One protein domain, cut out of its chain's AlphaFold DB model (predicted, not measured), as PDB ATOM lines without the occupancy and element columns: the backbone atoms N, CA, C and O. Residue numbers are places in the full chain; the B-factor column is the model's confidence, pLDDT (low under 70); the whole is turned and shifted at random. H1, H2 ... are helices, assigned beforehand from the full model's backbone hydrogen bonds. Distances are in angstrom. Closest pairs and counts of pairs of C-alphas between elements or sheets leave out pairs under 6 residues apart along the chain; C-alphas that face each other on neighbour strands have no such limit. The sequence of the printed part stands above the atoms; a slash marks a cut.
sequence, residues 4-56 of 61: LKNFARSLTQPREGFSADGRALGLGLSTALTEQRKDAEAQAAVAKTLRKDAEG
ATOM      1  N   LEU A   4     208.000 170.964 264.070       84.00
ATOM      2  CA  LEU A   4     207.060 169.945 263.596       84.00
ATOM      3  C   LEU A   4     205.599 170.353 263.856       84.00
ATOM      4  O   LEU A   4     204.739 170.178 262.999       84.00
ATOM      5  N   LYS A   5     205.332 170.985 265.009       78.25
ATOM      6  CA  LYS A   5     204.002 171.520 265.340       78.25
ATOM      7  C   LYS A   5     203.603 172.679 264.426       78.25
ATOM      8  O   LYS A   5     202.427 172.844 264.134       78.25
ATOM      9  N   ASN A   6     204.557 173.490 263.976       80.75
ATOM     10  CA  ASN A   6     204.278 174.577 263.034       80.75
ATOM     11  C   ASN A   6     204.023 174.045 261.621       80.75
ATOM     12  O   ASN A   6     203.108 174.517 260.956       80.75
ATOM     13  N   PHE A   7     204.772 173.026 261.204       79.44
ATOM     14  CA  PHE A   7     204.567 172.361 259.922       79.44
ATOM     15  C   PHE A   7     203.191 171.686 259.839       79.44
ATOM     16  O   PHE A   7     202.407 172.010 258.951       79.44
ATOM     17  N   ALA A   8     202.835 170.844 260.817       81.38
ATOM     18  CA  ALA A   8     201.517 170.204 260.867       81.38
ATOM     19  C   ALA A   8     200.369 171.232 260.890       81.38
ATOM     20  O   ALA A   8     199.344 171.050 260.234       81.38
ATOM     21  N   ARG A   9     200.565 172.354 261.591       77.81
ATOM     22  CA  ARG A   9     199.607 173.462 261.615       77.81
ATOM     23  C   ARG A   9     199.456 174.122 260.248       77.81
ATOM     24  O   ARG A   9     198.336 174.391 259.848       77.81
ATOM     25  N   SER A  10     200.543 174.326 259.504       76.25
ATOM     26  CA  SER A  10     200.471 174.911 258.156       76.25
ATOM     27  C   SER A  10     199.700 174.049 257.150       76.25
ATOM     28  O   SER A  10     199.096 174.595 256.238       76.25
ATOM     29  N   LEU A  11     199.684 172.723 257.338       77.00
ATOM     30  CA  LEU A  11     198.955 171.792 256.468       77.00
ATOM     31  C   LEU A  11     197.460 171.706 256.787       77.00
ATOM     32  O   LEU A  11     196.666 171.347 255.926       77.00
ATOM     33  N   THR A  12     197.085 171.984 258.033       73.44
ATOM     34  CA  THR A  12     195.723 171.759 258.540       73.44
ATOM     35  C   THR A  12     194.955 173.049 258.792       73.44
ATOM     36  O   THR A  12     193.733 173.019 258.907       73.44
ATOM     37  N   GLN A  13     195.644 174.187 258.881       71.94
ATOM     38  CA  GLN A  13     195.017 175.476 259.113       71.94
ATOM     39  C   GLN A  13     194.505 176.056 257.785       71.94
ATOM     40  O   GLN A  13     195.310 176.334 256.894       71.94
ATOM     41  N   PRO A  14     193.188 176.302 257.650       69.62
ATOM     42  CA  PRO A  14     192.657 177.035 256.508       69.62
ATOM     43  C   PRO A  14     193.291 178.425 256.443       69.62
ATOM     44  O   PRO A  14     193.491 179.064 257.483       69.62
ATOM     45  N   ARG A  15     193.583 178.900 255.227       72.06
ATOM     46  CA  ARG A  15     194.014 180.286 255.003       72.06
ATOM     47  C   ARG A  15     192.989 181.243 255.611       72.06
ATOM     48  O   ARG A  15     191.786 181.031 255.480       72.06
ATOM     49  N   GLU A  16     193.463 182.292 256.278       73.69
ATOM     50  CA  GLU A  16     192.571 183.296 256.858       73.69
ATOM     51  C   GLU A  16     191.670 183.902 255.781       73.69
ATOM     52  O   GLU A  16     192.128 184.233 254.688       73.69
ATOM     53  N   GLY A  17     190.374 183.994 256.079       75.25
ATOM     54  CA  GLY A  17     189.378 184.461 255.116       75.25
ATOM     55  C   GLY A  17     189.001 183.442 254.036       75.25
ATOM     56  O   GLY A  17     188.283 183.813 253.116       75.25
ATOM     57  N   PHE A  18     189.422 182.177 254.134       79.62
ATOM     58  CA  PHE A  18     189.037 181.112 253.203       79.62
ATOM     59  C   PHE A  18     188.500 179.866 253.925       79.62
ATOM     60  O   PHE A  18     188.894 179.547 255.048       79.62
ATOM     61  N   SER A  19     187.572 179.160 253.277       79.75
ATOM     62  CA  SER A  19     187.085 177.851 253.710       79.75
ATOM     63  C   SER A  19     188.130 176.761 253.446       79.75
ATOM     64  O   SER A  19     189.120 176.985 252.746       79.75
ATOM     65  N   ALA A  20     187.895 175.556 253.977       77.62
ATOM     66  CA  ALA A  20     188.737 174.388 253.703       77.62
ATOM     67  C   ALA A  20     188.809 174.044 252.200       77.62
ATOM     68  O   ALA A  20     189.858 173.628 251.721       77.62
ATOM     69  N   ASP A  21     187.737 174.321 251.449       79.88
ATOM     70  CA  ASP A  21     187.657 174.098 249.996       79.88
ATOM     71  C   ASP A  21     188.238 175.262 249.168       79.88
ATOM     72  O   ASP A  21     188.049 175.326 247.953       79.88
ATOM     73  N   GLY A  22     188.892 176.237 249.810       77.94
ATOM     74  CA  GLY A  22     189.517 177.376 249.134       77.94
ATOM     75  C   GLY A  22     188.547 178.468 248.673       77.94
ATOM     76  O   GLY A  22     188.934 179.332 247.887       77.94
ATOM     77  N   ARG A  23     187.298 178.480 249.158       83.62
ATOM     78  CA  ARG A  23     186.334 179.555 248.859       83.62
ATOM     79  C   ARG A  23     186.537 180.730 249.804       83.62
ATOM     80  O   ARG A  23     186.766 180.520 250.989       83.62
ATOM     81  N   ALA A  24     186.403 181.956 249.307       83.81
ATOM     82  CA  ALA A  24     186.464 183.137 250.160       83.81
ATOM     83  C   ALA A  24     185.309 183.132 251.178       83.81
ATOM     84  O   ALA A  24     184.143 182.960 250.822       83.81
ATOM     85  N   LEU A  25     185.642 183.328 252.450       84.19
ATOM     86  CA  LEU A  25     184.693 183.607 253.517       84.19
ATOM     87  C   LEU A  25     184.460 185.117 253.552       84.19
ATOM     88  O   LEU A  25     185.410 185.897 253.561       84.19
ATOM     89  N   GLY A  26     183.200 185.542 253.619       85.31
ATOM     90  CA  GLY A  26     182.890 186.952 253.856       85.31
ATOM     91  C   GLY A  26     183.512 187.449 255.169       85.31
ATOM     92  O   GLY A  26     183.697 186.674 256.112       85.31
ATOM     93  N   LEU A  27     183.808 188.750 255.255       82.44
ATOM     94  CA  LEU A  27     184.420 189.373 256.442       82.44
ATOM     95  C   LEU A  27     183.639 189.078 257.736       82.44
ATOM     96  O   LEU A  27     184.237 188.776 258.765       82.44
ATOM     97  N   GLY A  28     182.302 189.079 257.677       85.94
ATOM     98  CA  GLY A  28     181.459 188.741 258.828       85.94
ATOM     99  C   GLY A  28     181.621 187.288 259.288       85.94
ATOM    100  O   GLY A  28     181.824 187.034 260.472       85.94
ATOM    101  N   LEU A  29     181.601 186.329 258.353       83.50
ATOM    102  CA  LEU A  29     181.717 184.901 258.668       83.50
ATOM    103  C   LEU A  29     183.128 184.533 259.151       83.50
ATOM    104  O   LEU A  29     183.278 183.775 260.105       83.50
ATOM    105  N   SER A  30     184.166 185.085 258.523       82.62
ATOM    106  CA  SER A  30     185.560 184.865 258.939       82.62
ATOM    107  C   SER A  30     185.846 185.424 260.336       82.62
ATOM    108  O   SER A  30     186.510 184.759 261.135       82.62
ATOM    109  N   THR A  31     185.287 186.590 260.668       83.75
ATOM    110  CA  THR A  31     185.379 187.173 262.015       83.75
ATOM    111  C   THR A  31     184.639 186.312 263.038       83.75
ATOM    112  O   THR A  31     185.224 185.942 264.052       83.75
ATOM    113  N   ALA A  32     183.399 185.904 262.746       84.62
ATOM    114  CA  ALA A  32     182.614 185.049 263.639       84.62
ATOM    115  C   ALA A  32     183.316 183.714 263.944       84.62
ATOM    116  O   ALA A  32     183.415 183.315 265.102       84.62
ATOM    117  N   LEU A  33     183.880 183.056 262.924       83.19
ATOM    118  CA  LEU A  33     184.645 181.818 263.101       83.19
ATOM    119  C   LEU A  33     185.936 182.037 263.899       83.19
ATOM    120  O   LEU A  33     186.359 181.154 264.643       83.19
ATOM    121  N   THR A  34     186.575 183.198 263.752       83.06
ATOM    122  CA  THR A  34     187.783 183.545 264.513       83.06
ATOM    123  C   THR A  34     187.467 183.754 265.990       83.06
ATOM    124  O   THR A  34     188.197 183.242 266.838       83.06
ATOM    125  N   GLU A  35     186.367 184.437 266.311       82.81
ATOM    126  CA  GLU A  35     185.910 184.591 267.697       82.81
ATOM    127  C   GLU A  35     185.452 183.254 268.293       82.81
ATOM    128  O   GLU A  35     185.863 182.906 269.398       82.81
ATOM    129  N   GLN A  36     184.719 182.431 267.534       79.50
ATOM    130  CA  GLN A  36     184.322 181.090 267.978       79.50
ATOM    131  C   GLN A  36     185.533 180.191 268.268       79.50
ATOM    132  O   GLN A  36     185.510 179.391 269.198       79.50
ATOM    133  N   ARG A  37     186.632 180.333 267.515       76.94
ATOM    134  CA  ARG A  37     187.878 179.600 267.788       76.94
ATOM    135  C   ARG A  37     188.558 180.029 269.084       76.94
ATOM    136  O   ARG A  37     189.392 179.271 269.564       76.94
ATOM    137  N   LYS A  38     188.263 181.198 269.652       80.62
ATOM    138  CA  LYS A  38     188.809 181.606 270.959       80.62
ATOM    139  C   LYS A  38     188.023 181.010 272.125       80.62
ATOM    140  O   LYS A  38     188.566 180.917 273.222       80.62
ATOM    141  N   ASP A  39     186.784 180.594 271.884       83.00
ATOM    142  CA  ASP A  39     185.935 179.979 272.892       83.00
ATOM    143  C   ASP A  39     186.390 178.538 273.193       83.00
ATOM    144  O   ASP A  39     186.394 177.650 272.333       83.00
ATOM    145  N   ALA A  40     186.805 178.316 274.440       73.62
ATOM    146  CA  ALA A  40     187.285 177.026 274.921       73.62
ATOM    147  C   ALA A  40     186.171 175.967 274.960       73.62
ATOM    148  O   ALA A  40     186.449 174.785 274.733       73.62
ATOM    149  N   GLU A  41     184.921 176.371 275.202       72.06
ATOM    150  CA  GLU A  41     183.775 175.462 275.213       72.06
ATOM    151  C   GLU A  41     183.455 174.989 273.791       72.06
ATOM    152  O   GLU A  41     183.295 173.789 273.551       72.06
ATOM    153  N   ALA A  42     183.499 175.906 272.819       71.50
ATOM    154  CA  ALA A  42     183.352 175.576 271.405       71.50
ATOM    155  C   ALA A  42     184.456 174.619 270.913       71.50
ATOM    156  O   ALA A  42     184.165 173.647 270.211       71.50
ATOM    157  N   GLN A  43     185.717 174.830 271.312       74.00
ATOM    158  CA  GLN A  43     186.810 173.908 270.968       74.00
ATOM    159  C   GLN A  43     186.626 172.515 271.595       74.00
ATOM    160  O   GLN A  43     186.845 171.498 270.929       74.00
ATOM    161  N   ALA A  44     186.214 172.455 272.865       73.62
ATOM    162  CA  ALA A  44     185.973 171.192 273.559       73.62
ATOM    163  C   ALA A  44     184.797 170.419 272.942       73.62
ATOM    164  O   ALA A  44     184.876 169.194 272.798       73.62
ATOM    165  N   ALA A  45     183.742 171.121 272.521       73.25
ATOM    166  CA  ALA A  45     182.604 170.531 271.827       73.25
ATOM    167  C   ALA A  45     183.020 169.890 270.494       73.25
ATOM    168  O   ALA A  45     182.656 168.743 270.248       73.25
ATOM    169  N   VAL A  46     183.850 170.567 269.689       70.25
ATOM    170  CA  VAL A  46     184.387 170.016 268.428       70.25
ATOM    171  C   VAL A  46     185.226 168.759 268.675       70.25
ATOM    172  O   VAL A  46     185.074 167.758 267.979       70.25
ATOM    173  N   ALA A  47     186.094 168.763 269.689       67.56
ATOM    174  CA  ALA A  47     186.880 167.576 270.026       67.56
ATOM    175  C   ALA A  47     185.994 166.404 270.492       67.56
ATOM    176  O   ALA A  47     186.290 165.244 270.192       67.56
ATOM    177  N   LYS A  48     184.908 166.697 271.217       71.00
ATOM    178  CA  LYS A  48     183.943 165.699 271.692       71.00
ATOM    179  C   LYS A  48     183.126 165.100 270.546       71.00
ATOM    180  O   LYS A  48     182.943 163.885 270.530       71.00
ATOM    181  N   THR A  49     182.655 165.913 269.601       70.31
ATOM    182  CA  THR A  49     181.904 165.424 268.435       70.31
ATOM    183  C   THR A  49     182.793 164.588 267.520       70.31
ATOM    184  O   THR A  49     182.441 163.455 267.214       70.31
ATOM    185  N   LEU A  50     183.997 165.069 267.198       66.56
ATOM    186  CA  LEU A  50     184.936 164.339 266.339       66.56
ATOM    187  C   LEU A  50     185.377 162.994 266.934       66.56
ATOM    188  O   LEU A  50     185.529 162.025 266.197       66.56
ATOM    189  N   ARG A  51     185.576 162.903 268.258       63.50
ATOM    190  CA  ARG A  51     185.889 161.615 268.909       63.50
ATOM    191  C   ARG A  51     184.715 160.646 268.884       63.50
ATOM    192  O   ARG A  51     184.929 159.467 268.633       63.50
ATOM    193  N   LYS A  52     183.496 161.140 269.106       61.12
ATOM    194  CA  LYS A  52     182.283 160.316 269.050       61.12
ATOM    195  C   LYS A  52     182.098 159.689 267.663       61.12
ATOM    196  O   LYS A  52     181.738 158.521 267.575       61.12
ATOM    197  N   ASP A  53     182.395 160.435 266.603       58.50
ATOM    198  CA  ASP A  53     182.305 159.925 265.231       58.50
ATOM    199  C   ASP A  53     183.481 158.993 264.872       58.50
ATOM    200  O   ASP A  53     183.315 158.064 264.084       58.50
ATOM    201  N   ALA A  54     184.653 159.176 265.493       56.78
ATOM    202  CA  ALA A  54     185.803 158.283 265.322       56.78
ATOM    203  C   ALA A  54     185.595 156.890 265.950       56.78
ATOM    204  O   ALA A  54     186.140 155.911 265.448       56.78
ATOM    205  N   GLU A  55     184.791 156.780 267.012       57.50
ATOM    206  CA  GLU A  55     184.428 155.494 267.635       57.50
ATOM    207  C   GLU A  55     183.409 154.688 266.804       57.50
ATOM    208  O   GLU A  55     183.305 153.475 266.970       57.50
ATOM    209  N   GLY A  56     182.677 155.338 265.890       52.47
ATOM    210  CA  GLY A  56     181.653 154.710 265.043       52.47
ATOM    211  C   GLY A  56     182.101 154.364 263.619       52.47
ATOM    212  O   GLY A  56     181.312 153.801 262.863       52.47
TER     213      GLY A  56
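What this domain is: This is residues 4 to 56 of the 61 residues of an uncharacterized protein of Lentzea waywayandensis (UniProt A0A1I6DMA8). Three helices are strung out along an open, loose chain, with no bundle and no shared core: H2 and H3 meet near their ends as an L, and H1 sticks out at the far end of a long looping link. Residues 4 to 11, which belong to H1, stand free as one arm, and residues 35 to 56, of which 40 to 54 belong to H3, stand free as another; between the two arms the link folds back on itself between Gly 17 and Ala 24 before it enters H2. The printed part has 53 residues, with three named helices in the order H1, H2, H3 and no named strand, and its class is all helix. The whole is loose, with a radius of gyration of the C-alphas of 13.1 A, and the C-alphas span 34 by 26 by 20 A along their three main axes.

Where its parts are: H1 runs from Leu 4 to Thr 12 and is 12.5 A long from first to last C-alpha, beginning at C-alpha 4, (207.060, 169.945, 263.596). Residues 13 to 26 follow with no named element. H2, residues 27 to 36, is 14.2 A long and begins at C-alpha 27, (184.420, 189.373, 256.442). H3, residues 40 to 54, is the longest helix, 21.1 A from first to last C-alpha, and ends at C-alpha 54, (185.803, 158.283, 265.322).

How they stand to each other: H1 touches no helix. H1 and H2 are apart, although they follow each other in the chain, and H1 and H3 are apart too. H2 and H3 are close but not clearly touching, with 1 pair of C-alphas within 8 A, those of Gln 36 and Ala 42, 6.6 A apart. Their lines are about perpendicular, at 85 degrees, and their centres are 19.0 A apart. In H1, H2 and H3 every backbone O i to N i+4 pair is within hydrogen-bond range.

The domain as a whole: The two C-alphas farthest apart are those of Leu 27 and Gly 56, at 35.8 A, and the first and last printed C-alphas, of Leu 4 and Gly 56, are 29.7 A apart. The printed part has no cut. The link from H1 to H2, with 14 residues between them, is long, and its C-alphas lie 7 to 16 A from the mean of all C-alphas; the link from H2 to H3, with 3 residues, is tight. The mean pLDDT of the printed part is 75.6. The model's confidence is under 70 at residue 14, residue 47 and residues 50 to 56, and the mean of H3 is 68, against 79 for H1 and 83 for H2.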